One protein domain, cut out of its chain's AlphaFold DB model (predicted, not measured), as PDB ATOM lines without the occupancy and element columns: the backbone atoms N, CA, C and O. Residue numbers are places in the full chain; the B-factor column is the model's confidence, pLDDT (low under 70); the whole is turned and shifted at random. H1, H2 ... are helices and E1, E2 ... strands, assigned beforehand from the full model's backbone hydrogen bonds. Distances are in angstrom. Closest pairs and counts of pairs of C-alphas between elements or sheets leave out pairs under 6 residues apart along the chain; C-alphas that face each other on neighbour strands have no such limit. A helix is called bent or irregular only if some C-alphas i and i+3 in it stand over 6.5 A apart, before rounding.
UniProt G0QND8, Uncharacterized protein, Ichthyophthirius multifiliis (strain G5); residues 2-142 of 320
ATOM      1  N   TYR A   2      -0.745 -83.505  -9.055       67.62
ATOM      2  CA  TYR A   2       0.620 -82.955  -9.240       67.62
ATOM      3  C   TYR A   2       0.763 -81.855 -10.313       67.62
ATOM      4  O   TYR A   2       1.536 -80.918 -10.129       67.62
ATOM      5  N   ALA A   3       0.008 -81.931 -11.413       74.06
ATOM      6  CA  ALA A   3       0.059 -80.921 -12.475       74.06
ATOM      7  C   ALA A   3      -0.480 -79.549 -12.026       74.06
ATOM      8  O   ALA A   3       0.107 -78.526 -12.359       74.06
ATOM      9  N   ILE A   4      -1.549 -79.528 -11.222       83.94
ATOM     10  CA  ILE A   4      -2.154 -78.289 -10.710       83.94
ATOM     11  C   ILE A   4      -1.189 -77.593  -9.751       83.94
ATOM     12  O   ILE A   4      -0.959 -76.396  -9.891       83.94
ATOM     13  N   LYS A   5      -0.557 -78.355  -8.846       88.38
ATOM     14  CA  LYS A   5       0.474 -77.828  -7.944       88.38
ATOM     15  C   LYS A   5       1.631 -77.193  -8.721       88.38
ATOM     16  O   LYS A   5       1.969 -76.046  -8.475       88.38
ATOM     17  N   LYS A   6       2.161 -77.886  -9.734       88.19
ATOM     18  CA  LYS A   6       3.262 -77.370 -10.564       88.19
ATOM     19  C   LYS A   6       2.894 -76.078 -11.306       88.19
ATOM     20  O   LYS A   6       3.720 -75.177 -11.414       88.19
ATOM     21  N   ILE A   7       1.661 -75.982 -11.807       90.12
ATOM     22  CA  ILE A   7       1.154 -74.765 -12.460       90.12
ATOM     23  C   ILE A   7       1.004 -73.628 -11.441       90.12
ATOM     24  O   ILE A   7       1.372 -72.495 -11.745       90.12
ATOM     25  N   ALA A   8       0.483 -73.917 -10.246       90.50
ATOM     26  CA  ALA A   8       0.347 -72.937  -9.173       90.50
ATOM     27  C   ALA A   8       1.716 -72.401  -8.729       90.50
ATOM     28  O   ALA A   8       1.902 -71.187  -8.710       90.50
ATOM     29  N   ASP A   9       2.691 -73.282  -8.498       89.25
ATOM     30  CA  ASP A   9       4.061 -72.913  -8.121       89.25
ATOM     31  C   ASP A   9       4.717 -72.033  -9.197       89.25
ATOM     32  O   ASP A   9       5.338 -71.015  -8.892       89.25
ATOM     33  N   GLN A  10       4.535 -72.376 -10.477       92.06
ATOM     34  CA  GLN A  10       5.061 -71.580 -11.585       92.06
ATOM     35  C   GLN A  10       4.401 -70.195 -11.661       92.06
ATOM     36  O   GLN A  10       5.098 -69.197 -11.837       92.06
ATOM     37  N   LYS A  11       3.072 -70.112 -11.514       90.81
ATOM     38  CA  LYS A  11       2.348 -68.831 -11.496       90.81
ATOM     39  C   LYS A  11       2.744 -67.975 -10.294       90.81
ATOM     40  O   LYS A  11       2.947 -66.776 -10.459       90.81
ATOM     41  N   PHE A  12       2.906 -68.582  -9.122       88.88
ATOM     42  CA  PHE A  12       3.367 -67.899  -7.917       88.88
ATOM     43  C   PHE A  12       4.793 -67.364  -8.087       88.88
ATOM     44  O   PHE A  12       5.058 -66.203  -7.788       88.88
ATOM     45  N   LEU A  13       5.704 -68.155  -8.661       90.12
ATOM     46  CA  LEU A  13       7.059 -67.692  -8.959       90.12
ATOM     47  C   LEU A  13       7.053 -66.514  -9.945       90.12
ATOM     48  O   LEU A  13       7.767 -65.533  -9.733       90.12
ATOM     49  N   ILE A  14       6.231 -66.578 -10.998       92.25
ATOM     50  CA  ILE A  14       6.060 -65.473 -11.956       92.25
ATOM     51  C   ILE A  14       5.537 -64.220 -11.252       92.25
ATOM     52  O   ILE A  14       6.046 -63.130 -11.520       92.25
ATOM     53  N   LEU A  15       4.566 -64.359 -10.344       89.69
ATOM     54  CA  LEU A  15       4.058 -63.256  -9.530       89.69
ATOM     55  C   LEU A  15       5.192 -62.624  -8.716       89.69
ATOM     56  O   LEU A  15       5.454 -61.436  -8.872       89.69
ATOM     57  N   VAL A  16       5.931 -63.416  -7.932       88.38
ATOM     58  CA  VAL A  16       7.050 -62.929  -7.106       88.38
ATOM     59  C   VAL A  16       8.109 -62.214  -7.951       88.38
ATOM     60  O   VAL A  16       8.568 -61.127  -7.590       88.38
ATOM     61  N   LEU A  17       8.493 -62.789  -9.095       90.06
ATOM     62  CA  LEU A  17       9.477 -62.189 -10.002       90.06
ATOM     63  C   LEU A  17       8.968 -60.885 -10.623       90.06
ATOM     64  O   LEU A  17       9.725 -59.918 -10.717       90.06
ATOM     65  N   SER A  18       7.694 -60.835 -11.010       90.19
ATOM     66  CA  SER A  18       7.065 -59.632 -11.566       90.19
ATOM     67  C   SER A  18       7.026 -58.518 -10.526       90.19
ATOM     68  O   SER A  18       7.471 -57.405 -10.792       90.19
ATOM     69  N   THR A  19       6.606 -58.835  -9.306       89.12
ATOM     70  CA  THR A  19       6.577 -57.900  -8.184       89.12
ATOM     71  C   THR A  19       7.965 -57.349  -7.854       89.12
ATOM     72  O   THR A  19       8.121 -56.151  -7.626       89.12
ATOM     73  N   LYS A  20       9.008 -58.192  -7.890       86.69
ATOM     74  CA  LYS A  20      10.400 -57.741  -7.724       86.69
ATOM     75  C   LYS A  20      10.852 -56.831  -8.868       86.69
ATOM     76  O   LYS A  20      11.449 -55.791  -8.603       86.69
ATOM     77  N   LYS A  21      10.550 -57.191 -10.121       90.81
ATOM     78  CA  LYS A  21      10.911 -56.406 -11.315       90.81
ATOM     79  C   LYS A  21      10.269 -55.016 -11.310       90.81
ATOM     80  O   LYS A  21      10.925 -54.046 -11.672       90.81
ATOM     81  N   TYR A  22       9.009 -54.925 -10.897       89.19
ATOM     82  CA  TYR A  22       8.219 -53.692 -10.910       89.19
ATOM     83  C   TYR A  22       8.131 -53.007  -9.538       89.19
ATOM     84  O   TYR A  22       7.285 -52.140  -9.342       89.19
ATOM     85  N   ARG A  23       9.024 -53.343  -8.594       85.25
ATOM     86  CA  ARG A  23       9.033 -52.799  -7.221       85.25
ATOM     87  C   ARG A  23       9.123 -51.270  -7.152       85.25
ATOM     88  O   ARG A  23       8.671 -50.681  -6.179       85.25
ATOM     89  N   SER A  24       9.712 -50.621  -8.157       85.50
ATOM     90  CA  SER A  24       9.774 -49.156  -8.230       85.50
ATOM     91  C   SER A  24       8.403 -48.502  -8.435       85.50
ATOM     92  O   SER A  24       8.243 -47.324  -8.124       85.50
ATOM     93  N   ILE A  25       7.410 -49.247  -8.934       85.38
ATOM     94  CA  ILE A  25       6.029 -48.783  -9.035       85.38
ATOM     95  C   ILE A  25       5.401 -48.869  -7.646       85.38
ATOM     96  O   ILE A  25       5.250 -49.951  -7.078       85.38
ATOM     97  N   PHE A  26       5.007 -47.716  -7.113       85.12
ATOM     98  CA  PHE A  26       4.541 -47.588  -5.736       85.12
ATOM     99  C   PHE A  26       3.367 -48.521  -5.401       85.12
ATOM    100  O   PHE A  26       3.430 -49.263  -4.423       85.12
ATOM    101  N   ARG A  27       2.342 -48.566  -6.260       86.06
ATOM    102  CA  ARG A  27       1.195 -49.473  -6.111       86.06
ATOM    103  C   ARG A  27       1.594 -50.947  -6.091       86.06
ATOM    104  O   ARG A  27       1.073 -51.710  -5.286       86.06
ATOM    105  N   VAL A  28       2.536 -51.350  -6.948       87.75
ATOM    106  CA  VAL A  28       3.041 -52.733  -6.973       87.75
ATOM    107  C   VAL A  28       3.755 -53.053  -5.662       87.75
ATOM    108  O   VAL A  28       3.546 -54.126  -5.105       87.75
ATOM    109  N   ASN A  29       4.546 -52.118  -5.134       87.56
ATOM    110  CA  ASN A  29       5.200 -52.262  -3.835       87.56
ATOM    111  C   ASN A  29       4.184 -52.355  -2.679       87.56
ATOM    112  O   ASN A  29       4.335 -53.208  -1.813       87.56
ATOM    113  N   MET A  30       3.131 -51.529  -2.673       87.56
ATOM    114  CA  MET A  30       2.037 -51.611  -1.690       87.56
ATOM    115  C   MET A  30       1.338 -52.974  -1.743       87.56
ATOM    116  O   MET A  30       1.240 -53.663  -0.730       87.56
ATOM    117  N   PHE A  31       0.932 -53.406  -2.938       88.44
ATOM    118  CA  PHE A  31       0.299 -54.705  -3.163       88.44
ATOM    119  C   PHE A  31       1.173 -55.871  -2.681       88.44
ATOM    120  O   PHE A  31       0.707 -56.777  -1.995       88.44
ATOM    121  N   ALA A  32       2.469 -55.820  -2.980       89.25
ATOM    122  CA  ALA A  32       3.436 -56.820  -2.549       89.25
ATOM    123  C   ALA A  32       3.546 -56.949  -1.026       89.25
ATOM    124  O   ALA A  32       3.680 -58.063  -0.518       89.25
ATOM    125  N   LYS A  33       3.485 -55.818  -0.313       90.50
ATOM    126  CA  LYS A  33       3.513 -55.779   1.152       90.50
ATOM    127  C   LYS A  33       2.262 -56.397   1.766       90.50
ATOM    128  O   LYS A  33       2.391 -57.091   2.767       90.50
ATOM    129  N   PHE A  34       1.085 -56.186   1.171       90.56
ATOM    130  CA  PHE A  34      -0.157 -56.832   1.616       90.56
ATOM    131  C   PHE A  34      -0.150 -58.345   1.365       90.56
ATOM    132  O   PHE A  34      -0.635 -59.110   2.190       90.56
ATOM    133  N   LEU A  35       0.464 -58.792   0.266       89.44
ATOM    134  CA  LEU A  35       0.652 -60.217  -0.035       89.44
ATOM    135  C   LEU A  35       1.786 -60.889   0.757       89.44
ATOM    136  O   LEU A  35       2.097 -62.053   0.509       89.44
ATOM    137  N   GLN A  36       2.430 -60.163   1.670       88.75
ATOM    138  CA  GLN A  36       3.549 -60.651   2.473       88.75
ATOM    139  C   GLN A  36       4.739 -61.185   1.651       88.75
ATOM    140  O   GLN A  36       5.415 -62.136   2.039       88.75
ATOM    141  N   LEU A  37       5.012 -60.575   0.491       86.44
ATOM    142  CA  LEU A  37       6.066 -61.030  -0.428       86.44
ATOM    143  C   LEU A  37       7.470 -60.494  -0.086       86.44
ATOM    144  O   LEU A  37       8.432 -60.816  -0.793       86.44
ATOM    145  N   TYR A  38       7.596 -59.666   0.956       82.56
ATOM    146  CA  TYR A  38       8.871 -59.165   1.481       82.56
ATOM    147  C   TYR A  38       9.168 -59.725   2.878       82.56
ATOM    148  O   TYR A  38       8.445 -60.580   3.387       82.56
ATOM    149  N   ASP A  39      10.246 -59.250   3.502       80.00
ATOM    150  CA  ASP A  39      10.556 -59.572   4.895       80.00
ATOM    151  C   ASP A  39       9.437 -59.081   5.826       80.00
ATOM    152  O   ASP A  39       8.818 -58.045   5.573       80.00
ATOM    153  N   GLN A  40       9.210 -59.795   6.933       76.06
ATOM    154  CA  GLN A  40       8.098 -59.532   7.860       76.06
ATOM    155  C   GLN A  40       8.014 -58.068   8.317       76.06
ATOM    156  O   GLN A  40       6.925 -57.520   8.409       76.06
ATOM    157  N   GLN A  41       9.154 -57.405   8.526       76.81
ATOM    158  CA  GLN A  41       9.214 -56.007   8.970       76.81
ATOM    159  C   GLN A  41       8.769 -54.990   7.904       76.81
ATOM    160  O   GLN A  41       8.514 -53.833   8.226       76.81
ATOM    161  N   GLN A  42       8.724 -55.390   6.631       79.94
ATOM    162  CA  GLN A  42       8.332 -54.520   5.518       79.94
ATOM    163  C   GLN A  42       6.882 -54.731   5.084       79.94
ATOM    164  O   GLN A  42       6.344 -53.878   4.373       79.94
ATOM    165  N   ASN A  43       6.285 -55.859   5.469       86.88
ATOM    166  CA  ASN A  43       4.940 -56.242   5.071       86.88
ATOM    167  C   ASN A  43       3.884 -55.520   5.902       86.88
ATOM    168  O   ASN A  43       4.117 -55.143   7.049       86.88
ATOM    169  N   TYR A  44       2.712 -55.358   5.300       88.88
ATOM    170  CA  TYR A  44       1.531 -54.905   6.013       88.88
ATOM    171  C   TYR A  44       0.795 -56.111   6.592       88.88
ATOM    172  O   TYR A  44       0.784 -57.188   5.991       88.88
ATOM    173  N   ASN A  45       0.196 -55.930   7.762       87.19
ATOM    174  CA  ASN A  45      -0.674 -56.934   8.357       87.19
ATOM    175  C   ASN A  45      -2.101 -56.841   7.783       87.19
ATOM    176  O   ASN A  45      -2.420 -55.947   6.993       87.19
ATOM    177  N   LEU A  46      -2.954 -57.787   8.179       86.25
ATOM    178  CA  LEU A  46      -4.345 -57.851   7.726       86.25
ATOM    179  C   LEU A  46      -5.132 -56.586   8.105       86.25
ATOM    180  O   LEU A  46      -5.888 -56.070   7.294       86.25
ATOM    181  N   GLU A  47      -4.877 -56.025   9.283       87.31
ATOM    182  CA  GLU A  47      -5.550 -54.813   9.772       87.31
ATOM    183  C   GLU A  47      -5.255 -53.593   8.905       87.31
ATOM    184  O   GLU A  47      -6.137 -52.797   8.600       87.31
ATOM    185  N   GLN A  48      -4.010 -53.449   8.458       90.31
ATOM    186  CA  GLN A  48      -3.624 -52.387   7.535       90.31
ATOM    187  C   GLN A  48      -4.239 -52.587   6.146       90.31
ATOM    188  O   GLN A  48      -4.535 -51.599   5.474       90.31
ATOM    189  N   LEU A  49      -4.437 -53.836   5.707       91.50
ATOM    190  CA  LEU A  49      -5.156 -54.133   4.467       91.50
ATOM    191  C   LEU A  49      -6.639 -53.771   4.591       91.50
ATOM    192  O   LEU A  49      -7.150 -53.068   3.725       91.50
ATOM    193  N   ASN A  50      -7.296 -54.192   5.673       90.00
ATOM    194  CA  ASN A  50      -8.690 -53.845   5.950       90.00
ATOM    195  C   ASN A  50      -8.849 -52.326   5.992       90.00
ATOM    196  O   ASN A  50      -9.633 -51.777   5.227       90.00
ATOM    197  N   LYS A  51      -7.968 -51.624   6.719       91.25
ATOM    198  CA  LYS A  51      -7.992 -50.160   6.762       91.25
ATOM    199  C   LYS A  51      -7.824 -49.522   5.386       91.25
ATOM    200  O   LYS A  51      -8.464 -48.517   5.095       91.25
ATOM    201  N   TYR A  52      -6.962 -50.079   4.534       93.50
ATOM    202  CA  TYR A  52      -6.802 -49.608   3.158       93.50
ATOM    203  C   TYR A  52      -8.089 -49.760   2.343       93.50
ATOM    204  O   TYR A  52      -8.458 -48.837   1.615       93.50
ATOM    205  N   ILE A  53      -8.774 -50.897   2.480       91.94
ATOM    206  CA  ILE A  53     -10.042 -51.175   1.801       91.94
ATOM    207  C   ILE A  53     -11.146 -50.252   2.328       91.94
ATOM    208  O   ILE A  53     -11.830 -49.634   1.518       91.94
ATOM    209  N   ASP A  54     -11.257 -50.079   3.644       91.06
ATOM    210  CA  ASP A  54     -12.267 -49.218   4.268       91.06
ATOM    211  C   ASP A  54     -12.134 -47.767   3.807       91.06
ATOM    212  O   ASP A  54     -13.116 -47.103   3.478       91.06
ATOM    213  N   VAL A  55     -10.900 -47.254   3.737       92.75
ATOM    214  CA  VAL A  55     -10.656 -45.883   3.275       92.75
ATOM    215  C   VAL A  55     -10.950 -45.753   1.781       92.75
ATOM    216  O   VAL A  55     -11.477 -44.729   1.342       92.75
ATOM    217  N   LEU A  56     -10.617 -46.774   0.988       91.69
ATOM    218  CA  LEU A  56     -10.937 -46.796  -0.435       91.69
ATOM    219  C   LEU A  56     -12.456 -46.758  -0.646       91.69
ATOM    220  O   LEU A  56     -12.937 -45.923  -1.413       91.69
ATOM    221  N   ASP A  57     -13.199 -47.607   0.063       90.69
ATOM    222  CA  ASP A  57     -14.660 -47.645   0.024       90.69
ATOM    223  C   ASP A  57     -15.260 -46.313   0.477       90.69
ATOM    224  O   ASP A  57     -16.088 -45.728  -0.226       90.69
ATOM    225  N   PHE A  58     -14.749 -45.740   1.569       90.88
ATOM    226  CA  PHE A  58     -15.178 -44.426   2.027       90.88
ATOM    227  C   PHE A  58     -15.005 -43.357   0.943       90.88
ATOM    228  O   PHE A  58     -15.918 -42.574   0.674       90.88
ATOM    229  N   ILE A  59     -13.834 -43.294   0.303       89.69
ATOM    230  CA  ILE A  59     -13.553 -42.269  -0.706       89.69
ATOM    231  C   ILE A  59     -14.423 -42.457  -1.951       89.69
ATOM    232  O   ILE A  59     -14.902 -41.461  -2.511       89.69
ATOM    233  N   LEU A  60     -14.608 -43.697  -2.400       86.06
ATOM    234  CA  LEU A  60     -15.321 -43.993  -3.639       86.06
ATOM    235  C   LEU A  60     -16.840 -43.941  -3.466       86.06
ATOM    236  O   LEU A  60     -17.510 -43.344  -4.309       86.06
ATOM    237  N   ASN A  61     -17.360 -44.498  -2.373       85.31
ATOM    238  CA  ASN A  61     -18.775 -44.842  -2.234       85.31
ATOM    239  C   ASN A  61     -19.500 -44.062  -1.126       85.31
ATOM    240  O   ASN A  61     -20.689 -43.788  -1.267       85.31
ATOM    241  N   VAL A  62     -18.815 -43.668  -0.047       85.94
ATOM    242  CA  VAL A  62     -19.461 -43.015   1.115       85.94
ATOM    243  C   VAL A  62     -19.353 -41.488   1.061       85.94
ATOM    244  O   VAL A  62     -20.295 -40.759   1.376       85.94
ATOM    245  N   SER A  63     -18.188 -40.968   0.678       84.44
ATOM    246  CA  SER A  63     -17.891 -39.542   0.751       84.44
ATOM    247  C   SER A  63     -18.527 -38.767  -0.402       84.44
ATOM    248  O   SER A  63     -18.100 -38.849  -1.559       84.44
ATOM    249  N   ASN A  64     -19.486 -37.911  -0.052       82.62
ATOM    250  CA  ASN A  64     -20.102 -36.933  -0.954       82.62
ATOM    251  C   ASN A  64     -19.305 -35.618  -1.064       82.62
ATOM    252  O   ASN A  64     -19.754 -34.668  -1.702       82.62
ATOM    253  N   ALA A  65     -18.130 -35.529  -0.428       79.94
ATOM    254  CA  ALA A  65     -17.303 -34.330  -0.482       79.94
ATOM    255  C   ALA A  65     -16.664 -34.164  -1.873       79.94
ATOM    256  O   ALA A  65     -15.964 -35.050  -2.358       79.94
ATOM    257  N   GLY A  66     -16.853 -33.004  -2.503       71.31
ATOM    258  CA  GLY A  66     -16.287 -32.710  -3.823       71.31
ATOM    259  C   GLY A  66     -16.916 -33.499  -4.978       71.31
ATOM    260  O   GLY A  66     -17.914 -34.199  -4.825       71.31
ATOM    261  N   THR A  67     -16.339 -33.362  -6.171       70.56
ATOM    262  CA  THR A  67     -16.798 -34.063  -7.377       70.56
ATOM    263  C   THR A  67     -16.269 -35.494  -7.421       70.56
ATOM    264  O   THR A  67     -15.169 -35.782  -6.952       70.56
ATOM    265  N   HIS A  68     -17.046 -36.421  -7.983       66.62
ATOM    266  CA  HIS A  68     -16.567 -37.783  -8.213       66.62
ATOM    267  C   HIS A  68     -15.510 -37.786  -9.317       66.62
ATOM    268  O   HIS A  68     -15.750 -37.312 -10.428       66.62
ATOM    269  N   TYR A  69     -14.329 -38.303  -8.989       68.31
ATOM    270  CA  TYR A  69     -13.251 -38.497  -9.947       68.31
ATOM    271  C   TYR A  69     -13.457 -39.846 -10.628       68.31
ATOM    272  O   TYR A  69     -13.499 -40.874  -9.955       68.31
ATOM    273  N   THR A  70     -13.642 -39.854 -11.948       64.44
ATOM    274  CA  THR A  70     -13.772 -41.110 -12.695       64.44
ATOM    275  C   THR A  70     -12.370 -41.616 -13.000       64.44
ATOM    276  O   THR A  70     -11.665 -41.004 -13.797       64.44
ATOM    277  N   ALA A  71     -11.945 -42.691 -12.335       61.06
ATOM    278  CA  ALA A  71     -10.658 -43.319 -12.615       61.06
ATOM    279  C   ALA A  71     -10.686 -43.973 -14.003       61.06
ATOM    280  O   ALA A  71     -11.644 -44.673 -14.342       61.06
ATOM    281  N   PHE A  72      -9.636 -43.778 -14.801       60.72
ATOM    282  CA  PHE A  72      -9.480 -44.505 -16.059       60.72
ATOM    283  C   PHE A  72      -8.691 -45.798 -15.812       60.72
ATOM    284  O   PHE A  72      -7.645 -45.776 -15.168       60.72
ATOM    285  N   GLU A  73      -9.135 -46.928 -16.372       55.00
ATOM    286  CA  GLU A  73      -8.494 -48.248 -16.177       55.00
ATOM    287  C   GLU A  73      -7.008 -48.292 -16.591       55.00
ATOM    288  O   GLU A  73      -6.251 -49.140 -16.124       55.00
ATOM    289  N   ASN A  74      -6.571 -47.359 -17.443       60.75
ATOM    290  CA  ASN A  74      -5.193 -47.265 -17.929       60.75
ATOM    291  C   ASN A  74      -4.282 -46.372 -17.062       60.75
ATOM    292  O   ASN A  74      -3.102 -46.206 -17.386       60.75
ATOM    293  N   GLU A  75      -4.794 -45.765 -15.987       67.38
ATOM    294  CA  GLU A  75      -4.004 -44.874 -15.140       67.38
ATOM    295  C   GLU A  75      -3.113 -45.646 -14.161       67.38
ATOM    296  O   GLU A  75      -3.546 -46.498 -13.388       67.38
ATOM    297  N   GLN A  76      -1.824 -45.294 -14.149       71.44
ATOM    298  CA  GLN A  76      -0.841 -45.869 -13.223       71.44
ATOM    299  C   GLN A  76      -1.050 -45.425 -11.766       71.44
ATOM    300  O   GLN A  76      -0.433 -45.988 -10.863       71.44
ATOM    301  N   ARG A  77      -1.877 -44.397 -11.539       81.44
ATOM    302  CA  ARG A  77      -2.163 -43.794 -10.233       81.44
ATOM    303  C   ARG A  77      -3.665 -43.668 -10.063       81.44
ATOM    304  O   ARG A  77      -4.366 -43.374 -11.020       81.44
ATOM    305  N   LEU A  78      -4.142 -43.864  -8.841       86.69
ATOM    306  CA  LEU A  78      -5.530 -43.596  -8.483       86.69
ATOM    307  C   LEU A  78      -5.542 -42.203  -7.881       86.69
ATOM    308  O   LEU A  78      -5.002 -41.996  -6.798       86.69
ATOM    309  N   LEU A  79      -6.095 -41.248  -8.617       89.00
ATOM    310  CA  LEU A  79      -6.215 -39.879  -8.147       89.00
ATOM    311  C   LEU A  79      -7.546 -39.714  -7.434       89.00
ATOM    312  O   LEU A  79      -8.587 -40.147  -7.927       89.00
ATOM    313  N   VAL A  80      -7.503 -39.082  -6.267       90.69
ATOM    314  CA  VAL A  80      -8.699 -38.786  -5.480       90.69
ATOM    315  C   VAL A  80      -8.769 -37.287  -5.199       90.69
ATOM    316  O   VAL A  80      -7.726 -36.654  -5.001       90.69
ATOM    317  N   PRO A  81      -9.973 -36.685  -5.178       91.44
ATOM    318  CA  PRO A  81     -10.124 -35.281  -4.826       91.44
ATOM    319  C   PRO A  81      -9.548 -35.015  -3.437       91.44
ATOM    320  O   PRO A  81      -9.910 -35.683  -2.466       91.44
ATOM    321  N   TYR A  82      -8.697 -33.997  -3.326       93.19
ATOM    322  CA  TYR A  82      -8.028 -33.647  -2.071       93.19
ATOM    323  C   TYR A  82      -9.023 -33.422  -0.919       93.19
ATOM    324  O   TYR A  82      -8.796 -33.850   0.211       93.19
ATOM    325  N   ILE A  83     -10.179 -32.824  -1.224       91.38
ATOM    326  CA  ILE A  83     -11.236 -32.564  -0.241       91.38
ATOM    327  C   ILE A  83     -11.799 -33.852   0.384       91.38
ATOM    328  O   ILE A  83     -12.117 -33.851   1.570       91.38
ATOM    329  N   LYS A  84     -11.872 -34.962  -0.370       91.38
ATOM    330  CA  LYS A  84     -12.315 -36.264   0.159       91.38
ATOM    331  C   LYS A  84     -11.294 -36.840   1.131       91.38
ATOM    332  O   LYS A  84     -11.681 -37.321   2.192       91.38
ATOM    333  N   ALA A  85     -10.011 -36.753   0.780       91.88
ATOM    334  CA  ALA A  85      -8.925 -37.214   1.637       91.88
ATOM    335  C   ALA A  85      -8.911 -36.445   2.967       91.88
ATOM    336  O   ALA A  85      -8.883 -37.056   4.029       91.88
ATOM    337  N   ILE A  86      -9.026 -35.113   2.936       91.56
ATOM    338  CA  ILE A  86      -9.070 -34.309   4.166       91.56
ATOM    339  C   ILE A  86     -10.339 -34.546   4.980       91.56
ATOM    340  O   ILE A  86     -10.260 -34.586   6.206       91.56
ATOM    341  N   HIS A  87     -11.487 -34.747   4.330       90.19
ATOM    342  CA  HIS A  87     -12.714 -35.110   5.033       90.19
ATOM    343  C   HIS A  87     -12.534 -36.405   5.837       90.19
ATOM    344  O   HIS A  87     -12.836 -36.419   7.030       90.19
ATOM    345  N   TYR A  88     -11.955 -37.441   5.220       90.94
ATOM    346  CA  TYR A  88     -11.627 -38.682   5.921       90.94
ATOM    347  C   TYR A  88     -10.664 -38.438   7.089       90.94
ATOM    348  O   TYR A  88     -10.872 -38.944   8.184       90.94
ATOM    349  N   VAL A  89      -9.613 -37.641   6.884       89.38
ATOM    350  CA  VAL A  89      -8.588 -37.389   7.912       89.38
ATOM    351  C   VAL A  89      -9.153 -36.664   9.124       89.38
ATOM    352  O   VAL A  89      -8.763 -36.983  10.243       89.38
ATOM    353  N   SER A  90     -10.076 -35.723   8.925       86.88
ATOM    354  CA  SER A  90     -10.786 -35.092  10.040       86.88
ATOM    355  C   SER A  90     -11.588 -36.128  10.833       86.88
ATOM    356  O   SER A  90     -11.377 -36.250  12.032       86.88
ATOM    357  N   GLN A  91     -12.391 -36.967  10.168       85.38
ATOM    358  CA  GLN A  91     -13.155 -38.028  10.843       85.38
ATOM    359  C   GLN A  91     -12.263 -39.072  11.532       85.38
ATOM    360  O   GLN A  91     -12.582 -39.581  12.603       85.38
ATOM    361  N   PHE A  92     -11.131 -39.410  10.920       84.50
ATOM    362  CA  PHE A  92     -10.183 -40.362  11.477       84.50
ATOM    363  C   PHE A  92      -9.466 -39.804  12.713       84.50
ATOM    364  O   PHE A  92      -9.224 -40.552  13.662       84.50
ATOM    365  N   GLY A  93      -9.115 -38.514  12.680       77.00
ATOM    366  CA  GLY A  93      -8.269 -37.857  13.670       77.00
ATOM    367  C   GLY A  93      -8.996 -37.252  14.870       77.00
ATOM    368  O   GLY A  93      -8.349 -37.129  15.906       77.00
ATOM    369  N   ASP A  94     -10.283 -36.901  14.755       70.31
ATOM    370  CA  ASP A  94     -11.010 -36.076  15.743       70.31
ATOM    371  C   ASP A  94     -11.012 -36.631  17.179       70.31
ATOM    372  O   ASP A  94     -11.127 -35.856  18.125       70.31
ATOM    373  N   SER A  95     -10.794 -37.932  17.367       67.19
ATOM    374  CA  SER A  95     -10.728 -38.542  18.698       67.19
ATOM    375  C   SER A  95      -9.520 -39.437  18.966       67.19
ATOM    376  O   SER A  95      -9.226 -39.786  20.107       67.19
ATOM    377  N   ARG A  96      -8.779 -39.801  17.917       80.00
ATOM    378  CA  ARG A  96      -7.679 -40.776  18.004       80.00
ATOM    379  C   ARG A  96      -6.309 -40.121  18.095       80.00
ATOM    380  O   ARG A  96      -5.343 -40.764  18.510       80.00
ATOM    381  N   MET A  97      -6.205 -38.863  17.670       85.50
ATOM    382  CA  MET A  97      -4.948 -38.130  17.550       85.50
ATOM    383  C   MET A  97      -4.876 -36.967  18.524       85.50
ATOM    384  O   MET A  97      -5.865 -36.293  18.798       85.50
ATOM    385  N   LYS A  98      -3.657 -36.663  18.967       85.81
ATOM    386  CA  LYS A  98      -3.386 -35.375  19.596       85.81
ATOM    387  C   LYS A  98      -3.466 -34.259  18.550       85.81
ATOM    388  O   LYS A  98      -3.307 -34.487  17.347       85.81
ATOM    389  N   ALA A  99      -3.720 -33.035  19.005       85.75
ATOM    390  CA  ALA A  99      -3.918 -31.892  18.114       85.75
ATOM    391  C   ALA A  99      -2.691 -31.606  17.228       85.75
ATOM    392  O   ALA A  99      -2.844 -31.285  16.051       85.75
ATOM    393  N   ASP A 100      -1.489 -31.751  17.778       88.19
ATOM    394  CA  ASP A 100      -0.213 -31.630  17.070       88.19
ATOM    395  C   ASP A 100      -0.030 -32.733  16.017       88.19
ATOM    396  O   ASP A 100       0.296 -32.426  14.872       88.19
ATOM    397  N   GLU A 101      -0.336 -33.988  16.355       88.12
ATOM    398  CA  GLU A 101      -0.290 -35.124  15.416       88.12
ATOM    399  C   GLU A 101      -1.254 -34.931  14.237       88.12
ATOM    400  O   GLU A 101      -0.895 -35.149  13.078       88.12
ATOM    401  N   SER A 102      -2.476 -34.473  14.523       89.31
ATOM    402  CA  SER A 102      -3.485 -34.169  13.504       89.31
ATOM    403  C   SER A 102      -3.040 -33.016  12.597       89.31
ATOM    404  O   SER A 102      -3.217 -33.071  11.376       89.31
ATOM    405  N   GLN A 103      -2.416 -31.978  13.164       88.94
ATOM    406  CA  GLN A 103      -1.868 -30.860  12.393       88.94
ATOM    407  C   GLN A 103      -0.692 -31.279  11.505       88.94
ATOM    408  O   GLN A 103      -0.640 -30.867  10.345       88.94
ATOM    409  N   GLU A 104       0.229 -32.098  12.015       90.69
ATOM    410  CA  GLU A 104       1.354 -32.621  11.236       90.69
ATOM    411  C   GLU A 104       0.854 -33.463  10.058       90.69
ATOM    412  O   GLU A 104       1.236 -33.219   8.914       90.69
ATOM    413  N   LEU A 105      -0.093 -34.369  10.311       91.62
ATOM    414  CA  LEU A 105      -0.676 -35.208   9.271       91.62
ATOM    415  C   LEU A 105      -1.388 -34.380   8.188       91.62
ATOM    416  O   LEU A 105      -1.208 -34.619   6.992       91.62
ATOM    417  N   LYS A 106      -2.167 -33.364   8.585       91.25
ATOM    418  CA  LYS A 106      -2.804 -32.435   7.637       91.25
ATOM    419  C   LYS A 106      -1.762 -31.679   6.809       91.25
ATOM    420  O   LYS A 106      -1.948 -31.530   5.603       91.25
ATOM    421  N   LYS A 107      -0.654 -31.246   7.421       92.12
ATOM    422  CA  LYS A 107       0.455 -30.567   6.731       92.12
ATOM    423  C   LYS A 107       1.149 -31.474   5.713       92.12
ATOM    424  O   LYS A 107       1.511 -30.992   4.640       92.12
ATOM    425  N   ASP A 108       1.311 -32.757   6.010       92.94
ATOM    426  CA  ASP A 108       1.866 -33.712   5.049       92.94
ATOM    427  C   ASP A 108       0.955 -33.863   3.832       92.94
ATOM    428  O   ASP A 108       1.414 -33.797   2.693       92.94
ATOM    429  N   PHE A 109      -0.356 -33.995   4.051       93.81
ATOM    430  CA  PHE A 109      -1.314 -34.108   2.951       93.81
ATOM    431  C   PHE A 109      -1.439 -32.826   2.132       93.81
ATOM    432  O   PHE A 109      -1.604 -32.891   0.915       93.81
ATOM    433  N   GLU A 110      -1.297 -31.662   2.765       93.81
ATOM    434  CA  GLU A 110      -1.182 -30.375   2.074       93.81
ATOM    435  C   GLU A 110       0.002 -30.335   1.093       93.81
ATOM    436  O   GLU A 110      -0.112 -29.758   0.015       93.81
ATOM    437  N   GLN A 111       1.121 -30.994   1.409       94.94
ATOM    438  CA  GLN A 111       2.291 -31.065   0.521       94.94
ATOM    439  C   GLN A 111       2.144 -32.096  -0.605       94.94
ATOM    440  O   GLN A 111       2.857 -32.023  -1.603       94.94
ATOM    441  N   MET A 112       1.232 -33.059  -0.456       94.38
ATOM    442  CA  MET A 112       0.991 -34.109  -1.449       94.38
ATOM    443  C   MET A 112      -0.025 -33.708  -2.524       94.38
ATOM    444  O   MET A 112      -0.146 -34.409  -3.532       94.38
ATOM    445  N   LYS A 113      -0.774 -32.613  -2.327       94.94
ATOM    446  CA  LYS A 113      -1.808 -32.184  -3.276       94.94
ATOM    447  C   LYS A 113      -1.206 -31.502  -4.504       94.94
ATOM    448  O   LYS A 113      -0.254 -30.731  -4.410       94.94
ATOM    449  N   PHE A 114      -1.812 -31.727  -5.662       93.81
ATOM    450  CA  PHE A 114      -1.442 -31.072  -6.917       93.81
ATOM    451  C   PHE A 114      -2.671 -30.852  -7.801       93.81
ATOM    452  O   PHE A 114      -3.742 -31.392  -7.533       93.81
ATOM    453  N   LEU A 115      -2.539 -30.022  -8.839       92.75
ATOM    454  CA  LEU A 115      -3.602 -29.808  -9.823       92.75
ATOM    455  C   LEU A 115      -3.543 -30.894 -10.899       92.75
ATOM    456  O   LEU A 115      -2.493 -31.094 -11.511       92.75
ATOM    457  N   ASP A 116      -4.666 -31.563 -11.142       87.31
ATOM    458  CA  ASP A 116      -4.814 -32.478 -12.271       87.31
ATOM    459  C   ASP A 116      -4.990 -31.718 -13.604       87.31
ATOM    460  O   ASP A 116      -5.018 -30.483 -13.660       87.31
ATOM    461  N   ASN A 117      -5.152 -32.461 -14.701       84.69
ATOM    462  CA  ASN A 117      -5.365 -31.886 -16.033       84.69
ATOM    463  C   ASN A 117      -6.639 -31.020 -16.126       84.69
ATOM    464  O   ASN A 117      -6.705 -30.112 -16.954       84.69
ATOM    465  N   ASN A 118      -7.625 -31.258 -15.258       83.56
ATOM    466  CA  ASN A 118      -8.866 -30.492 -15.159       83.56
ATOM    467  C   ASN A 118      -8.772 -29.323 -14.162       83.56
ATOM    468  O   ASN A 118      -9.780 -28.676 -13.879       83.56
ATOM    469  N   LYS A 119      -7.568 -29.024 -13.648       86.44
ATOM    470  CA  LYS A 119      -7.303 -28.000 -12.623       86.44
ATOM    471  C   LYS A 119      -8.042 -28.261 -11.302       86.44
ATOM    472  O   LYS A 119      -8.345 -27.323 -10.566       86.44
ATOM    473  N   VAL A 120      -8.311 -29.525 -10.990       88.75
ATOM    474  CA  VAL A 120      -8.861 -29.971  -9.708       88.75
ATOM    475  C   VAL A 120      -7.712 -30.358  -8.784       88.75
ATOM    476  O   VAL A 120      -6.752 -30.998  -9.206       88.75
ATOM    477  N   LEU A 121      -7.803 -29.973  -7.510       92.31
ATOM    478  CA  LEU A 121      -6.841 -30.403  -6.497       92.31
ATOM    479  C   LEU A 121      -7.054 -31.882  -6.164       92.31
ATOM    480  O   LEU A 121      -8.097 -32.267  -5.628       92.31
ATOM    481  N   VAL A 122      -6.042 -32.689  -6.447       92.50
ATOM    482  CA  VAL A 122      -6.041 -34.138  -6.254       92.50
ATOM    483  C   VAL A 122      -4.815 -34.588  -5.468       92.50
ATOM    484  O   VAL A 122      -3.833 -33.855  -5.334       92.50
ATOM    485  N   ILE A 123      -4.881 -35.810  -4.958       93.62
ATOM    486  CA  ILE A 123      -3.771 -36.526  -4.331       93.62
ATOM    487  C   ILE A 123      -3.712 -37.948  -4.899       93.62
ATOM    488  O   ILE A 123      -4.736 -38.513  -5.288       93.62
ATOM    489  N   ASP A 124      -2.512 -38.525  -4.963       92.00
ATOM    490  CA  ASP A 124      -2.342 -39.948  -5.259       92.00
ATOM    491  C   ASP A 124      -2.803 -40.771  -4.049       92.00
ATOM    492  O   ASP A 124      -2.220 -40.670  -2.965       92.00
ATOM    493  N   PHE A 125      -3.850 -41.575  -4.240       91.62
ATOM    494  CA  PHE A 125      -4.465 -42.382  -3.192       91.62
ATOM    495  C   PHE A 125      -3.469 -43.321  -2.519       91.62
ATOM    496  O   PHE A 125      -3.476 -43.429  -1.298       91.62
ATOM    497  N   ASP A 126      -2.578 -43.968  -3.272       91.06
ATOM    498  CA  ASP A 126      -1.637 -44.911  -2.668       91.06
ATOM    499  C   ASP A 126      -0.624 -44.174  -1.785       91.06
ATOM    500  O   ASP A 126      -0.281 -44.646  -0.700       91.06
ATOM    501  N   SER A 127      -0.181 -42.987  -2.214       92.00
ATOM    502  CA  SER A 127       0.731 -42.146  -1.424       92.00
ATOM    503  C   SER A 127       0.057 -41.622  -0.153       92.00
ATOM    504  O   SER A 127       0.645 -41.666   0.930       92.00
ATOM    505  N   PHE A 128      -1.197 -41.185  -0.276       94.25
ATOM    506  CA  PHE A 128      -2.049 -40.814   0.851       94.25
ATOM    507  C   PHE A 128      -2.190 -41.975   1.845       94.25
ATOM    508  O   PHE A 128      -1.887 -41.822   3.031       94.25
ATOM    509  N   MET A 129      -2.564 -43.155   1.348       94.06
ATOM    510  CA  MET A 129      -2.763 -44.352   2.156       94.06
ATOM    511  C   MET A 129      -1.490 -44.807   2.846       94.06
ATOM    512  O   MET A 129      -1.527 -45.186   4.010       94.06
ATOM    513  N   TYR A 130      -0.348 -44.738   2.174       92.81
ATOM    514  CA  TYR A 130       0.928 -45.073   2.789       92.81
ATOM    515  C   TYR A 130       1.209 -44.238   4.039       92.81
ATOM    516  O   TYR A 130       1.583 -44.792   5.076       92.81
ATOM    517  N   ARG A 131       1.000 -42.917   3.967       93.50
ATOM    518  CA  ARG A 131       1.193 -42.041   5.128       93.50
ATOM    519  C   ARG A 131       0.143 -42.313   6.204       93.50
ATOM    520  O   ARG A 131       0.513 -42.424   7.369       93.50
ATOM    521  N   LEU A 132      -1.118 -42.503   5.815       93.19
ATOM    522  CA  LEU A 132      -2.197 -42.842   6.742       93.19
ATOM    523  C   LEU A 132      -1.924 -44.149   7.501       93.19
ATOM    524  O   LEU A 132      -2.098 -44.187   8.715       93.19
ATOM    525  N   LEU A 133      -1.458 -45.201   6.823       93.19
ATOM    526  CA  LEU A 133      -1.158 -46.495   7.442       93.19
ATOM    527  C   LEU A 133       0.018 -46.416   8.418       93.19
ATOM    528  O   LEU A 133      -0.008 -47.085   9.448       93.19
ATOM    529  N   ILE A 134       1.026 -45.581   8.137       91.56
ATOM    530  CA  ILE A 134       2.108 -45.304   9.096       91.56
ATOM    531  C   ILE A 134       1.532 -44.668  10.359       91.56
ATOM    532  O   ILE A 134       1.816 -45.133  11.463       91.56
ATOM    533  N   THR A 135       0.704 -43.631  10.205       92.12
ATOM    534  CA  THR A 135       0.071 -42.972  11.350       92.12
ATOM    535  C   THR A 135      -0.822 -43.941  12.117       92.12
ATOM    536  O   THR A 135      -0.723 -44.021  13.336       92.12
ATOM    537  N   TYR A 136      -1.631 -44.739  11.422       91.69
ATOM    538  CA  TYR A 136      -2.483 -45.756  12.033       91.69
ATOM    539  C   TYR A 136      -1.678 -46.751  12.878       91.69
ATOM    540  O   TYR A 136      -2.025 -46.988  14.031       91.69
ATOM    541  N   SER A 137      -0.551 -47.263  12.377       90.62
ATOM    542  CA  SER A 137       0.315 -48.154  13.158       90.62
ATOM    543  C   SER A 137       0.882 -47.500  14.418       90.62
ATOM    544  O   SER A 137       0.985 -48.158  15.452       90.62
ATOM    545  N   ILE A 138       1.239 -46.214  14.357       91.25
ATOM    546  CA  ILE A 138       1.689 -45.463  15.537       91.25
ATOM    547  C   ILE A 138       0.556 -45.366  16.563       91.25
ATOM    548  O   ILE A 138       0.780 -45.633  17.745       91.25
ATOM    549  N   LEU A 139      -0.660 -45.047  16.114       91.50
ATOM    550  CA  LEU A 139      -1.832 -44.946  16.982       91.50
ATOM    551  C   LEU A 139      -2.185 -46.279  17.640       91.50
ATOM    552  O   LEU A 139      -2.409 -46.306  18.845       91.50
ATOM    553  N   VAL A 140      -2.167 -47.382  16.888       91.44
ATOM    554  CA  VAL A 140      -2.409 -48.728  17.429       91.44
ATOM    555  C   VAL A 140      -1.340 -49.101  18.457       91.44
ATOM    556  O   VAL A 140      -1.665 -49.595  19.533       91.44
ATOM    557  N   ASN A 141      -0.064 -48.819  18.186       91.44
ATOM    558  CA  ASN A 141       1.006 -49.084  19.152       91.44
ATOM    559  C   ASN A 141       0.866 -48.245  20.427       91.44
ATOM    560  O   ASN A 141       1.151 -48.745  21.513       91.44
ATOM    561  N   ARG A 142       0.400 -46.996  20.317       91.06
ATOM    562  CA  ARG A 142       0.040 -46.184  21.485       91.06
ATOM    563  C   ARG A 142      -1.161 -46.772  22.223       91.06
ATOM    564  O   ARG A 142      -1.126 -46.827  23.446       91.06
TER     565      ARG A 142
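AT A GLANCE: This is residues 2 to 142 of the 320 residues of an uncharacterized protein of Ichthyophthirius multifiliis (strain G5) (UniProt G0QND8). Three nearly aligned helices, H4, H5 and H6, stand in a triangle, with H3 crossing H4 and H6 on one side and a small two-stranded sheet, E1 and E2, at the end where H4 and H6 begin. H2 packs beside the first turns of H6, and H1 reaches away as an arm, its residues 2 to 14 sticking out free. The printed part has 141 residues, with six named helices and two named strands in the order H1, H2, H3, E1, H4, H5, E2, H6; the class is mostly helix, and the sheet is antiparallel. It is only just compact, close to loose, with a radius of gyration of the C-alphas of 17.3 A and spans of 56 by 40 by 26 A.

IN THESE COORDINATES: H1, residues 2 to 21, begins with C-alpha 2 at (0.620, -82.955, -9.240) and is 28.5 A long. H2 is residues 26 to 34. H3, residues 46 to 62, is 22.2 A long and neither bent nor irregular, but only just: C-alphas 59 and 62 are 6.2 A apart. E1, residues 79 to 81, is followed directly by H4, residues 82 to 93. H5, residues 99 to 112, is 20.3 A long. E2, residues 121 to 124, is followed directly by H6, residues 125 to 142, which is 25.4 A long and ends with C-alpha 142 at (0.040, -46.184, 21.485).

HOW THE PARTS SIT: H1 and H2 form a helical hairpin but only just touch, with 3 pairs of C-alphas within 8 A, through residue 19 of H1 alone; the closest C-alphas, of Thr 19 and Val 28, are 6.4 A apart. H2 touches residues 126 to 127 of H6 at a steep tilt of 38 degrees, the closest C-alphas being Arg 27 and Asp 126, 6.4 A. H3 touches H6 with residues 48 to 52 alone, closest at C-alphas 48 and 133, 6.4 A. H3 touches H4 with residues 55 to 59 alone, closest at C-alphas 59 and 84, 6.2 A. Both tilts are steep, 51 degrees, opposite ways. E1 and E2 are antiparallel, with N 80 and O 123 at 3.0 A and N 123 and O 80 at 3.0 A, within hydrogen-bond range. H4 and H5 form a helical hairpin at a shallow tilt of 19 degrees, the closest C-alphas being Gly 93 and Ser 102, 6.0 A. H6 is close to H5 but not clearly touching it, with C-alphas 109 and 128 at 7.1 A. Each O i to N i+4 pair is within hydrogen-bond range in H1, H2, H3, H4, H5 and H6.

THE WHOLE: The C-alphas of Tyr 2 and Ala 99 are the two farthest apart, 58.1 A. The printed part has no cut. The links H2 to H3 and H3 to E1 are long, the latter 16 residues. The mean pLDDT of the printed part is 86.6; residue 2, residues 68 to 75 and residue 95 are under 70.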